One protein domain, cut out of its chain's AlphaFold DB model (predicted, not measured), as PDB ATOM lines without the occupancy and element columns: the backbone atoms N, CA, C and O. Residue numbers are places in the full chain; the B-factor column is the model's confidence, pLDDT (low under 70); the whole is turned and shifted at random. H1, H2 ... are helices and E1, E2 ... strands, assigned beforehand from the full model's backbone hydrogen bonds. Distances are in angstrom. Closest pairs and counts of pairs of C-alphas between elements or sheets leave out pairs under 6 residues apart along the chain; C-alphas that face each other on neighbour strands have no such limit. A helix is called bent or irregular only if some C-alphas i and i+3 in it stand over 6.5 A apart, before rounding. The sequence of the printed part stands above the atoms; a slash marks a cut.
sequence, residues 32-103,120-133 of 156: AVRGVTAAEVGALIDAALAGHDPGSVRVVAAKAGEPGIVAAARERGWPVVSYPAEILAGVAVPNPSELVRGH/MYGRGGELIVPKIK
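AT A GLANCE: This is residues 32 to 103 and 120 to 133 of the 156 residues of the protein "Cobalt-precorrin-5A hydrolase" of Actinomadura macrotermitis (UniProt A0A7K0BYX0). A small sheet of two parallel strands, E1 and E2, has H2 packed on it, and H1 meets H2 near the first residues of both, Ala 38 and Gly 68, from where the two helices spread apart as a V at a steep tilt of 64 degrees, together making a small helix-and-sheet core. Past the end of E2 the short helix H3 and the unnamed residues 90 to 103 lie on the far side of the domain from H1 and H2, while the long, bent strand E3 passes by the last residue of H1, outside the sheet. The printed part has 86 residues, with three named helices and three named strands in the order H1, E1, H2, E2, H3, E3; the class is mixed, helices and strands. The whole is compact, with a radius of gyration of the C-alphas of 13.5 A and spans of 35 by 33 by 20 A.

IN THESE COORDINATES: Strand E1 is residues 57 to 62, 14.4 A from first to last C-alpha, and begins with C-alpha 57 at (-68.190, 40.839, -14.496). E2 is residues 80 to 82. Between them comes H2, residues 67 to 75, 12.2 A long. H1 is residues 38 to 48, 15.2 A long, from C-alpha 38 at (-76.576, 26.027, -17.172). H3 is residues 85 to 89. E3 is residues 124 to 133, 24.6 A long, bends by 57 degrees at residue 128, and ends with C-alpha 133 at (-87.105, 36.742, -14.913).

HOW THE PARTS SIT: E1 and E2 are parallel neighbours at 34 degrees; N 62 and O 81 are 3.0 A apart and N 81 and O 60 are 2.9 A apart, both within hydrogen-bond range. E1, H2 and E2 form a strand-helix-strand unit, two parallel neighbour strands with a helix between them along the chain, and its crossover is right-handed. The closest C-alphas of H2 and E2, those of Val 70 and Val 80, are 6.6 A apart; those of E1 and H2, Val 60 and Ala 73, are 6.7 A apart. H1 and H2 touch, their closest C-alphas being those of Ala 38 and Gly 68 at 4.3 A, with a steep tilt of 64 degrees, the same way. The closest C-alphas of H1 and E3, those of Ala 48 and Val 129, are 6.8 A apart. E3 pairs with no named strand and is apart from E1 and E2; H3 touches no helix. Every O i to N i+4 pair is within hydrogen-bond range in H2 and H3, and 6 of 7 in H1.

THE WHOLE: The C-alphas farthest apart, those of Gly 55 and Gly 102, are 38.6 A apart. Residues 104 to 119 are not printed, and C-alphas 103 and 120 are 26.5 A apart across the cut. Of the links that are printed whole, H1 to E1 is short and the others are tight. The mean pLDDT of the printed part is 88.8, with residues 95 to 103 under 70.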
ATOM      1  N   ALA A  32     -82.609  31.132  -8.600       90.88
ATOM      2  CA  ALA A  32     -83.264  30.087  -9.369       90.88
ATOM      3  C   ALA A  32     -83.981  29.100  -8.448       90.88
ATOM      4  O   ALA A  32     -83.626  28.965  -7.277       90.88
ATOM      5  N   VAL A  33     -84.989  28.411  -8.981       87.94
ATOM      6  CA  VAL A  33     -85.506  27.201  -8.324       87.94
ATOM      7  C   VAL A  33     -84.582  26.015  -8.627       87.94
ATOM      8  O   VAL A  33     -83.823  26.047  -9.597       87.94
ATOM      9  N   ARG A  34     -84.666  24.951  -7.822       88.81
ATOM     10  CA  ARG A  34     -83.824  23.757  -7.995       88.81
ATOM     11  C   ARG A  34     -83.967  23.131  -9.384       88.81
ATOM     12  O   ARG A  34     -85.070  23.043  -9.929       88.81
ATOM     13  N   GLY A  35     -82.847  22.638  -9.913       91.06
ATOM     14  CA  GLY A  35     -82.807  21.875 -11.165       91.06
ATOM     15  C   GLY A  35     -82.937  22.725 -12.432       91.06
ATOM     16  O   GLY A  35     -83.490  22.255 -13.427       91.06
ATOM     17  N   VAL A  36     -82.495  23.984 -12.400       95.25
ATOM     18  CA  VAL A  36     -82.264  24.768 -13.624       95.25
ATOM     19  C   VAL A  36     -80.967  24.333 -14.301       95.25
ATOM     20  O   VAL A  36     -80.001  23.952 -13.639       95.25
ATOM     21  N   THR A  37     -80.950  24.388 -15.625       97.12
ATOM     22  CA  THR A  37     -79.779  24.065 -16.445       97.12
ATOM     23  C   THR A  37     -78.827  25.256 -16.559       97.12
ATOM     24  O   THR A  37     -79.231  26.411 -16.405       97.12
ATOM     25  N   ALA A  38     -77.558  24.983 -16.875       97.62
ATOM     26  CA  ALA A  38     -76.576  26.027 -17.172       97.62
ATOM     27  C   ALA A  38     -77.014  26.908 -18.352       97.62
ATOM     28  O   ALA A  38     -76.866  28.124 -18.298       97.62
ATOM     29  N   ALA A  39     -77.635  26.308 -19.371       97.88
ATOM     30  CA  ALA A  39     -78.142  27.016 -20.540       97.88
ATOM     31  C   ALA A  39     -79.282  27.991 -20.191       97.88
ATOM     32  O   ALA A  39     -79.230  29.149 -20.599       97.88
ATOM     33  N   GLU A  40     -80.275  27.562 -19.397       96.62
ATOM     34  CA  GLU A  40     -81.363  28.442 -18.929       96.62
ATOM     35  C   GLU A  40     -80.816  29.637 -18.133       96.62
ATOM     36  O   GLU A  40     -81.274  30.767 -18.309       96.62
ATOM     37  N   VAL A  41     -79.833  29.392 -17.259       97.88
ATOM     38  CA  VAL A  41     -79.216  30.447 -16.446       97.88
ATOM     39  C   VAL A  41     -78.371  31.383 -17.307       97.88
ATOM     40  O   VAL A  41     -78.543  32.598 -17.239       97.88
ATOM     41  N   GLY A  42     -77.487  30.824 -18.131       97.75
ATOM     42  CA  GLY A  42     -76.575  31.566 -18.993       97.75
ATOM     43  C   GLY A  42     -77.309  32.477 -19.968       97.75
ATOM     44  O   GLY A  42     -76.981  33.655 -20.043       97.75
ATOM     45  N   ALA A  43     -78.366  31.981 -20.617       98.00
ATOM     46  CA  ALA A  43     -79.170  32.779 -21.542       98.00
ATOM     47  C   ALA A  43     -79.770  34.027 -20.872       98.00
ATOM     48  O   ALA A  43     -79.778  35.107 -21.461       98.00
ATOM     49  N   LEU A  44     -80.245  33.905 -19.625       98.00
ATOM     50  CA  LEU A  44     -80.790  35.053 -18.903       98.00
ATOM     51  C   LEU A  44     -79.694  36.008 -18.410       98.00
ATOM     52  O   LEU A  44     -79.921  37.215 -18.380       98.00
ATOM     53  N   ILE A  45     -78.515  35.495 -18.044       98.06
ATOM     54  CA  ILE A  45     -77.372  36.348 -17.697       98.06
ATOM     55  C   ILE A  45     -76.913  37.152 -18.915       98.06
ATOM     56  O   ILE A  45     -76.731  38.361 -18.800       98.06
ATOM     57  N   ASP A  46     -76.783  36.515 -20.077       97.62
ATOM     58  CA  ASP A  46     -76.356  37.186 -21.306       97.62
ATOM     59  C   ASP A  46     -77.365  38.269 -21.718       97.62
ATOM     60  O   ASP A  46     -76.973  39.377 -22.080       97.62
ATOM     61  N   ALA A  47     -78.666  37.995 -21.568       97.81
ATOM     62  CA  ALA A  47     -79.713  38.993 -21.776       97.81
ATOM     63  C   ALA A  47     -79.619  40.165 -20.782       97.81
ATOM     64  O   ALA A  47     -79.770  41.318 -21.180       97.81
ATOM     65  N   ALA A  48     -79.338  39.897 -19.500       97.06
ATOM     66  CA  ALA A  48     -79.163  40.943 -18.489       97.06
ATOM     67  C   ALA A  48     -77.907  41.797 -18.728       97.06
ATOM     68  O   ALA A  48     -77.863  42.956 -18.327       97.06
ATOM     69  N   LEU A  49     -76.881  41.223 -19.355       97.44
ATOM     70  CA  LEU A  49     -75.631  41.901 -19.695       97.44
ATOM     71  C   LEU A  49     -75.642  42.498 -21.107       97.44
ATOM     72  O   LEU A  49     -74.616  43.015 -21.545       97.44
ATOM     73  N   ALA A  50     -76.768  42.470 -21.824       95.94
ATOM     74  CA  ALA A  50     -76.868  43.097 -23.134       95.94
ATOM     75  C   ALA A  50     -76.527  44.599 -23.030       95.94
ATOM     76  O   ALA A  50     -77.182  45.354 -22.316       95.94
ATOM     77  N   GLY A  51     -75.469  45.032 -23.726       92.62
ATOM     78  CA  GLY A  51     -74.944  46.404 -23.630       92.62
ATOM     79  C   GLY A  51     -73.897  46.623 -22.526       92.62
ATOM     80  O   GLY A  51     -73.478  47.757 -22.281       92.62
ATOM     81  N   HIS A  52     -73.438  45.559 -21.868       94.12
ATOM     82  CA  HIS A  52     -72.338  45.571 -20.910       94.12
ATOM     83  C   HIS A  52     -71.238  44.597 -21.337       94.12
ATOM     84  O   HIS A  52     -71.507  43.546 -21.905       94.12
ATOM     85  N   ASP A  53     -69.986  44.952 -21.054       93.12
ATOM     86  CA  ASP A  53     -68.842  44.086 -21.334       93.12
ATOM     87  C   ASP A  53     -68.810  42.899 -20.344       93.12
ATOM     88  O   ASP A  53     -68.680  43.132 -19.135       93.12
ATOM     89  N   PRO A  54     -68.879  41.637 -20.815       92.62
ATOM     90  CA  PRO A  54     -68.727  40.448 -19.974       92.62
ATOM     91  C   PRO A  54     -67.415  40.428 -19.171       92.62
ATOM     92  O   PRO A  54     -67.387  39.901 -18.059       92.62
ATOM     93  N   GLY A  55     -66.343  41.050 -19.679       93.50
ATOM     94  CA  GLY A  55     -65.065  41.203 -18.971       93.50
ATOM     95  C   GLY A  55     -65.145  42.107 -17.736       93.50
ATOM     96  O   GLY A  55     -64.284  42.055 -16.858       93.50
ATOM     97  N   SER A  56     -66.211  42.902 -17.615       94.31
ATOM     98  CA  SER A  56     -66.483  43.716 -16.429       94.31
ATOM     99  C   SER A  56     -67.175  42.939 -15.306       94.31
ATOM    100  O   SER A  56     -67.319  43.490 -14.209       94.31
ATOM    101  N   VAL A  57     -67.599  41.690 -15.536       97.12
ATOM    102  CA  VAL A  57     -68.190  40.839 -14.496       97.12
ATOM    103  C   VAL A  57     -67.105  40.362 -13.543       97.12
ATOM    104  O   VAL A  57     -66.169  39.655 -13.903       97.12
ATOM    105  N   ARG A  58     -67.249  40.758 -12.283       96.69
ATOM    106  CA  ARG A  58     -66.373  40.362 -11.189       96.69
ATOM    107  C   ARG A  58     -66.755  39.005 -10.618       96.69
ATOM    108  O   ARG A  58     -65.872  38.230 -10.270       96.69
ATOM    109  N   VAL A  59     -68.054  38.771 -10.420       97.56
ATOM    110  CA  VAL A  59     -68.569  37.615  -9.677       97.56
ATOM    111  C   VAL A  59     -70.053  37.384  -9.964       97.56
ATOM    112  O   VAL A  59     -70.809  38.337 -10.184       97.56
ATOM    113  N   VAL A  60     -70.464  36.121  -9.890       98.19
ATOM    114  CA  VAL A  60     -71.866  35.702  -9.816       98.19
ATOM    115  C   VAL A  60     -72.230  35.441  -8.350       98.19
ATOM    116  O   VAL A  60     -71.562  34.668  -7.670       98.19
ATOM    117  N   ALA A  61     -73.275  36.085  -7.840       97.44
ATOM    118  CA  ALA A  61     -73.731  35.975  -6.457       97.44
ATOM    119  C   ALA A  61     -75.102  35.283  -6.377       97.44
ATOM    120  O   ALA A  61     -75.991  35.582  -7.168       97.44
ATOM    121  N   ALA A  62     -75.297  34.382  -5.413       95.19
ATOM    122  CA  ALA A  62     -76.560  33.663  -5.221       95.19
ATOM    123  C   ALA A  62     -76.854  33.386  -3.733       95.19
ATOM    124  O   ALA A  62     -76.004  33.594  -2.869       95.19
ATOM    125  N   LYS A  63     -78.062  32.898  -3.412       88.56
ATOM    126  CA  LYS A  63     -78.406  32.413  -2.055       88.56
ATOM    127  C   LYS A  63     -77.799  31.036  -1.744       88.56
ATOM    128  O   LYS A  63     -77.473  30.731  -0.604       88.56
ATOM    129  N   ALA A  64     -77.672  30.190  -2.759       83.38
ATOM    130  CA  ALA A  64     -77.099  28.855  -2.660       83.38
ATOM    131  C   ALA A  64     -76.430  28.493  -3.991       83.38
ATOM    132  O   ALA A  64     -76.834  28.996  -5.042       83.38
ATOM    133  N   GLY A  65     -75.427  27.616  -3.946       76.19
ATOM    134  CA  GLY A  65     -74.712  27.131  -5.126       76.19
ATOM    135  C   GLY A  65     -75.521  26.117  -5.936       76.19
ATOM    136  O   GLY A  65     -75.137  24.953  -6.003       76.19
ATOM    137  N   GLU A  66     -76.637  26.535  -6.541       90.00
ATOM    138  CA  GLU A  66     -77.381  25.690  -7.484       90.00
ATOM    139  C   GLU A  66     -76.450  25.234  -8.625       90.00
ATOM    140  O   GLU A  66     -75.812  26.090  -9.253       90.00
ATOM    141  N   PRO A  67     -76.373  23.927  -8.951       94.88
ATOM    142  CA  PRO A  67     -75.419  23.414  -9.938       94.88
ATOM    143  C   PRO A  67     -75.502  24.101 -11.305       94.88
ATOM    144  O   PRO A  67     -74.470  24.358 -11.919       94.88
ATOM    145  N   GLY A  68     -76.710  24.461 -11.756       96.19
ATOM    146  CA  GLY A  68     -76.908  25.203 -13.004       96.19
ATOM    147  C   GLY A  68     -76.284  26.601 -12.985       96.19
ATOM    148  O   GLY A  68     -75.696  27.017 -13.978       96.19
ATOM    149  N   ILE A  69     -76.335  27.303 -11.846       96.94
ATOM    150  CA  ILE A  69     -75.696  28.620 -11.681       96.94
ATOM    151  C   ILE A  69     -74.174  28.469 -11.696       96.94
ATOM    152  O   ILE A  69     -73.484  29.217 -12.388       96.94
ATOM    153  N   VAL A  70     -73.652  27.481 -10.964       97.44
ATOM    154  CA  VAL A  70     -72.207  27.214 -10.899       97.44
ATOM    155  C   VAL A  70     -71.652  26.846 -12.273       97.44
ATOM    156  O   VAL A  70     -70.615  27.370 -12.676       97.44
ATOM    157  N   ALA A  71     -72.354  25.989 -13.013       97.88
ATOM    158  CA  ALA A  71     -71.971  25.604 -14.364       97.88
ATOM    159  C   ALA A  71     -71.995  26.800 -15.333       97.88
ATOM    160  O   ALA A  71     -70.992  27.042 -16.001       97.88
ATOM    161  N   ALA A  72     -73.063  27.607 -15.336       97.81
ATOM    162  CA  ALA A  72     -73.173  28.782 -16.208       97.81
ATOM    163  C   ALA A  72     -72.071  29.830 -15.956       97.81
ATOM    164  O   ALA A  72     -71.558  30.440 -16.898       97.81
ATOM    165  N   ALA A  73     -71.695  30.035 -14.689       97.44
ATOM    166  CA  ALA A  73     -70.597  30.922 -14.315       97.44
ATOM    167  C   ALA A  73     -69.234  30.349 -14.733       97.44
ATOM    168  O   ALA A  73     -68.403  31.070 -15.284       97.44
ATOM    169  N   ARG A  74     -69.023  29.040 -14.535       97.62
ATOM    170  CA  ARG A  74     -67.795  28.338 -14.933       97.62
ATOM    171  C   ARG A  74     -67.559  28.402 -16.440       97.62
ATOM    172  O   ARG A  74     -66.429  28.652 -16.846       97.62
ATOM    173  N   GLU A  75     -68.599  28.220 -17.252       98.12
ATOM    174  CA  GLU A  75     -68.536  28.355 -18.718       98.12
ATOM    175  C   GLU A  75     -68.037  29.738 -19.166       98.12
ATOM    176  O   GLU A  75     -67.437  29.862 -20.229       98.12
ATOM    177  N   ARG A  76     -68.243  30.769 -18.337       97.19
ATOM    178  CA  ARG A  76     -67.839  32.160 -18.592       97.19
ATOM    179  C   ARG A  76     -66.575  32.574 -17.828       97.19
ATOM    180  O   ARG A  76     -66.154  33.722 -17.912       97.19
ATOM    181  N   GLY A  77     -65.963  31.652 -17.081       97.31
ATOM    182  CA  GLY A  77     -64.768  31.922 -16.277       97.31
ATOM    183  C   GLY A  77     -65.009  32.832 -15.068       97.31
ATOM    184  O   GLY A  77     -64.061  33.417 -14.548       97.31
ATOM    185  N   TRP A  78     -66.255  32.969 -14.609       97.69
ATOM    186  CA  TRP A  78     -66.598  33.846 -13.491       97.69
ATOM    187  C   TRP A  78     -66.630  33.096 -12.157       97.69
ATOM    188  O   TRP A  78     -67.191  31.999 -12.078       97.69
ATOM    189  N   PRO A  79     -66.084  33.680 -11.076       96.88
ATOM    190  CA  PRO A  79     -66.216  33.108  -9.744       96.88
ATOM    191  C   PRO A  79     -67.666  33.193  -9.256       96.88
ATOM    192  O   PRO A  79     -68.415  34.101  -9.628       96.88
ATOM    193  N   VAL A  80     -68.038  32.269  -8.370       97.44
ATOM    194  CA  VAL A  80     -69.362  32.222  -7.739       97.44
ATOM    195  C   VAL A  80     -69.227  32.417  -6.237       97.44
ATOM    196  O   VAL A  80     -68.381  31.792  -5.600       97.44
ATOM    197  N   VAL A  81     -70.094  33.248  -5.663       97.12
ATOM    198  CA  VAL A  81     -70.236  33.415  -4.213       97.12
ATOM    199  C   VAL A  81     -71.668  33.140  -3.788       97.12
ATOM    200  O   VAL A  81     -72.618  33.406  -4.525       97.12
ATOM    201  N   SER A  82     -71.826  32.600  -2.585       95.31
ATOM    202  CA  SER A  82     -73.133  32.302  -2.000       95.31
ATOM    203  C   SER A  82     -73.294  33.026  -0.672       95.31
ATOM    204  O   SER A  82     -72.341  33.106   0.100       95.31
ATOM    205  N   TYR A  83     -74.500  33.517  -0.396       93.62
ATOM    206  CA  TYR A  83     -74.829  34.203   0.851       93.62
ATOM    207  C   TYR A  83     -76.050  33.569   1.528       93.62
ATOM    208  O   TYR A  83     -77.032  33.285   0.839       93.62
ATOM    209  N   PRO A  84     -76.037  33.395   2.864       91.25
ATOM    210  CA  PRO A  84     -77.185  32.878   3.604       91.25
ATOM    211  C   PRO A  84     -78.455  33.709   3.389       91.25
ATOM    212  O   PRO A  84     -78.401  34.918   3.139       91.25
ATOM    213  N   ALA A  85     -79.614  33.063   3.525       87.81
ATOM    214  CA  ALA A  85     -80.918  33.698   3.339       87.81
ATOM    215  C   ALA A  85     -81.105  34.919   4.244       87.81
ATOM    216  O   ALA A  85     -81.677  35.923   3.828       87.81
ATOM    217  N   GLU A  86     -80.612  34.793   5.469       88.00
ATOM    218  CA  GLU A  86     -80.740  35.733   6.572       88.00
ATOM    219  C   GLU A  86     -79.982  37.023   6.254       88.00
ATOM    220  O   GLU A  86     -80.507  38.118   6.436       88.00
ATOM    221  N   ILE A  87     -78.781  36.891   5.677       90.38
ATOM    222  CA  ILE A  87     -77.986  38.026   5.198       90.38
ATOM    223  C   ILE A  87     -78.720  38.744   4.070       90.38
ATOM    224  O   ILE A  87     -78.849  39.967   4.089       90.38
ATOM    225  N   LEU A  88     -79.230  37.990   3.094       90.75
ATOM    226  CA  LEU A  88     -79.919  38.579   1.951       90.75
ATOM    227  C   LEU A  88     -81.255  39.223   2.344       90.75
ATOM    228  O   LEU A  88     -81.651  40.213   1.737       90.75
ATOM    229  N   ALA A  89     -81.950  38.695   3.354       86.69
ATOM    230  CA  ALA A  89     -83.212  39.248   3.842       86.69
ATOM    231  C   ALA A  89     -83.065  40.661   4.428       86.69
ATOM    232  O   ALA A  89     -83.997  41.454   4.328       86.69
ATOM    233  N   GLY A  90     -81.890  40.997   4.974       86.50
ATOM    234  CA  GLY A  90     -81.576  42.341   5.467       86.50
ATOM    235  C   GLY A  90     -81.205  43.354   4.377       86.50
ATOM    236  O   GLY A  90     -80.953  44.519   4.681       86.50
ATOM    237  N   VAL A  91     -81.137  42.941   3.108       88.50
ATOM    238  CA  VAL A  91     -80.754  43.830   2.009       88.50
ATOM    239  C   VAL A  91     -81.976  44.582   1.493       88.50
ATOM    240  O   VAL A  91     -82.900  43.984   0.951       88.50
ATOM    241  N   ALA A  92     -81.955  45.912   1.591       84.38
ATOM    242  CA  ALA A  92     -82.934  46.748   0.904       84.38
ATOM    243  C   ALA A  92     -82.751  46.644  -0.619       84.38
ATOM    244  O   ALA A  92     -81.639  46.842  -1.128       84.38
ATOM    245  N   VAL A  93     -83.840  46.356  -1.333       80.62
ATOM    246  CA  VAL A  93     -83.877  46.240  -2.799       80.62
ATOM    247  C   VAL A  93     -85.043  47.059  -3.364       80.62
ATOM    248  O   VAL A  93     -86.072  47.183  -2.694       80.62
ATOM    249  N   PRO A  94     -84.915  47.604  -4.586       72.31
ATOM    250  CA  PRO A  94     -85.953  48.438  -5.186       72.31
ATOM    251  C   PRO A  94     -87.195  47.648  -5.625       72.31
ATOM    252  O   PRO A  94     -88.286  48.209  -5.608       72.31
ATOM    253  N   ASN A  95     -87.070  46.358  -5.979       61.47
ATOM    254  CA  ASN A  95     -88.194  45.547  -6.457       61.47
ATOM    255  C   ASN A  95     -88.341  44.255  -5.635       61.47
ATOM    256  O   ASN A  95     -87.956  43.167  -6.096       61.47
ATOM    257  N   PRO A  96     -88.949  44.302  -4.437       61.38
ATOM    258  CA  PRO A  96     -89.232  43.085  -3.677       61.38
ATOM    259  C   PRO A  96     -90.096  42.114  -4.510       61.38
ATOM    260  O   PRO A  96     -90.881  42.517  -5.367       61.38
ATOM    261  N   SER A  97     -89.911  40.799  -4.360       57.75
ATOM    262  CA  SER A  97     -90.773  39.806  -5.031       57.75
ATOM    263  C   SER A  97     -92.034  39.527  -4.213       57.75
ATOM    264  O   SER A  97     -91.934  39.380  -3.001       57.75
ATOM    265  N   GLU A  98     -93.184  39.345  -4.868       50.09
ATOM    266  CA  GLU A  98     -94.492  39.109  -4.221       50.09
ATOM    267  C   GLU A  98     -94.576  37.821  -3.372       50.09
ATOM    268  O   GLU A  98     -95.398  37.737  -2.463       50.09
ATOM    269  N   LEU A  99     -93.681  36.845  -3.577       47.91
ATOM    270  CA  LEU A  99     -93.627  35.562  -2.845       47.91
ATOM    271  C   LEU A  99     -93.097  35.658  -1.390       47.91
ATOM    272  O   LEU A  99     -92.743  34.650  -0.786       47.91
ATOM    273  N   VAL A 100     -93.032  36.857  -0.808       48.06
ATOM    274  CA  VAL A 100     -92.302  37.165   0.443       48.06
ATOM    275  C   VAL A 100     -93.237  37.573   1.599       48.06
ATOM    276  O   VAL A 100     -92.833  38.236   2.544       48.06
ATOM    277  N   ARG A 101     -94.506  37.145   1.590       40.56
ATOM    278  CA  ARG A 101     -95.429  37.331   2.738       40.56
ATOM    279  C   ARG A 101     -95.745  36.055   3.528       40.56
ATOM    280  O   ARG A 101     -96.729  36.014   4.252       40.56
ATOM    281  N   GLY A 102     -94.910  35.024   3.398       38.59
ATOM    282  CA  GLY A 102     -95.084  33.757   4.115       38.59
ATOM    283  C   GLY A 102     -94.250  33.664   5.387       38.59
ATOM    284  O   GLY A 102     -94.782  33.735   6.479       38.59
ATOM    285  N   HIS A 103     -92.940  33.475   5.256       38.62
ATOM    286  CA  HIS A 103     -92.050  33.213   6.387       38.62
ATOM    287  C   HIS A 103     -90.643  33.708   6.004       38.62
ATOM    288  O   HIS A 103     -90.071  33.209   5.038       38.62
ATOM    289  N   MET A 120     -69.698  44.240  -0.644       95.00
ATOM    290  CA  MET A 120     -68.549  43.484  -0.121       95.00
ATOM    291  C   MET A 120     -67.266  43.742  -0.924       95.00
ATOM    292  O   MET A 120     -66.172  43.761  -0.365       95.00
ATOM    293  N   TYR A 121     -67.384  43.945  -2.239       92.69
ATOM    294  CA  TYR A 121     -66.243  44.175  -3.132       92.69
ATOM    295  C   TYR A 121     -65.922  45.659  -3.386       92.69
ATOM    296  O   TYR A 121     -64.891  45.972  -3.987       92.69
ATOM    297  N   GLY A 122     -66.781  46.578  -2.944       90.50
ATOM    298  CA  GLY A 122     -66.682  48.018  -3.186       90.50
ATOM    299  C   GLY A 122     -67.073  48.852  -1.967       90.50
ATOM    300  O   GLY A 122     -67.365  48.323  -0.905       90.50
ATOM    301  N   ARG A 123     -67.095  50.179  -2.114       89.62
ATOM    302  CA  ARG A 123     -67.619  51.096  -1.077       89.62
ATOM    303  C   ARG A 123     -69.146  51.171  -1.060       89.62
ATOM    304  O   ARG A 123     -69.737  51.761  -0.163       89.62
ATOM    305  N   GLY A 124     -69.774  50.616  -2.087       90.94
ATOM    306  CA  GLY A 124     -71.203  50.655  -2.319       90.94
ATOM    307  C   GLY A 124     -71.561  49.829  -3.546       90.94
ATOM    308  O   GLY A 124     -70.684  49.321  -4.248       90.94
ATOM    309  N   GLY A 125     -72.856  49.718  -3.804       92.62
ATOM    310  CA  GLY A 125     -73.389  49.017  -4.960       92.62
ATOM    311  C   GLY A 125     -74.686  49.660  -5.412       92.62
ATOM    312  O   GLY A 125     -75.539  49.969  -4.579       92.62
ATOM    313  N   GLU A 126     -74.815  49.845  -6.717       93.88
ATOM    314  CA  GLU A 126     -76.004  50.382  -7.369       93.88
ATOM    315  C   GLU A 126     -76.567  49.337  -8.325       93.88
ATOM    316  O   GLU A 126     -75.820  48.699  -9.068       93.88
ATOM    317  N   LEU A 127     -77.883  49.150  -8.308       94.69
ATOM    318  CA  LEU A 127     -78.544  48.256  -9.245       94.69
ATOM    319  C   LEU A 127     -78.650  48.951 -10.605       94.69
ATOM    320  O   LEU A 127     -79.348  49.950 -10.725       94.69
ATOM    321  N   ILE A 128     -77.958  48.423 -11.613       95.75
ATOM    322  CA  ILE A 128     -77.954  48.988 -12.973       95.75
ATOM    323  C   ILE A 128     -78.885  48.233 -13.919       95.75
ATOM    324  O   ILE A 128     -79.360  48.796 -14.899       95.75
ATOM    325  N   VAL A 129     -79.173  46.970 -13.597       95.25
ATOM    326  CA  VAL A 129     -80.202  46.171 -14.258       95.25
ATOM    327  C   VAL A 129     -81.101  45.615 -13.155       95.25
ATOM    328  O   VAL A 129     -80.654  44.746 -12.393       95.25
ATOM    329  N   PRO A 130     -82.341  46.130 -13.024       93.44
ATOM    330  CA  PRO A 130     -83.361  45.549 -12.158       93.44
ATOM    331  C   PRO A 130     -83.575  44.067 -12.451       93.44
ATOM    332  O   PRO A 130     -83.202  43.583 -13.522       93.44
ATOM    333  N   LYS A 131     -84.198  43.332 -11.523       91.44
ATOM    334  CA  LYS A 131     -84.434  41.903 -11.758       91.44
ATOM    335  C   LYS A 131     -85.193  41.662 -13.071       91.44
ATOM    336  O   LYS A 131     -86.278  42.201 -13.285       91.44
ATOM    337  N   ILE A 132     -84.665  40.770 -13.896       93.94
ATOM    338  CA  ILE A 132     -85.374  40.162 -15.020       93.94
ATOM    339  C   ILE A 132     -85.590  38.681 -14.723       93.94
ATOM    340  O   ILE A 132     -84.772  38.043 -14.057       93.94
ATOM    341  N   LYS A 133     -86.712  38.128 -15.181       92.81
ATOM    342  CA  LYS A 133     -87.105  36.742 -14.913       92.81
ATOM    343  C   LYS A 133     -87.409  36.023 -16.219       92.81
ATOM    344  O   LYS A 133     -88.155  36.541 -17.041       92.81
TER     345      LYS A 133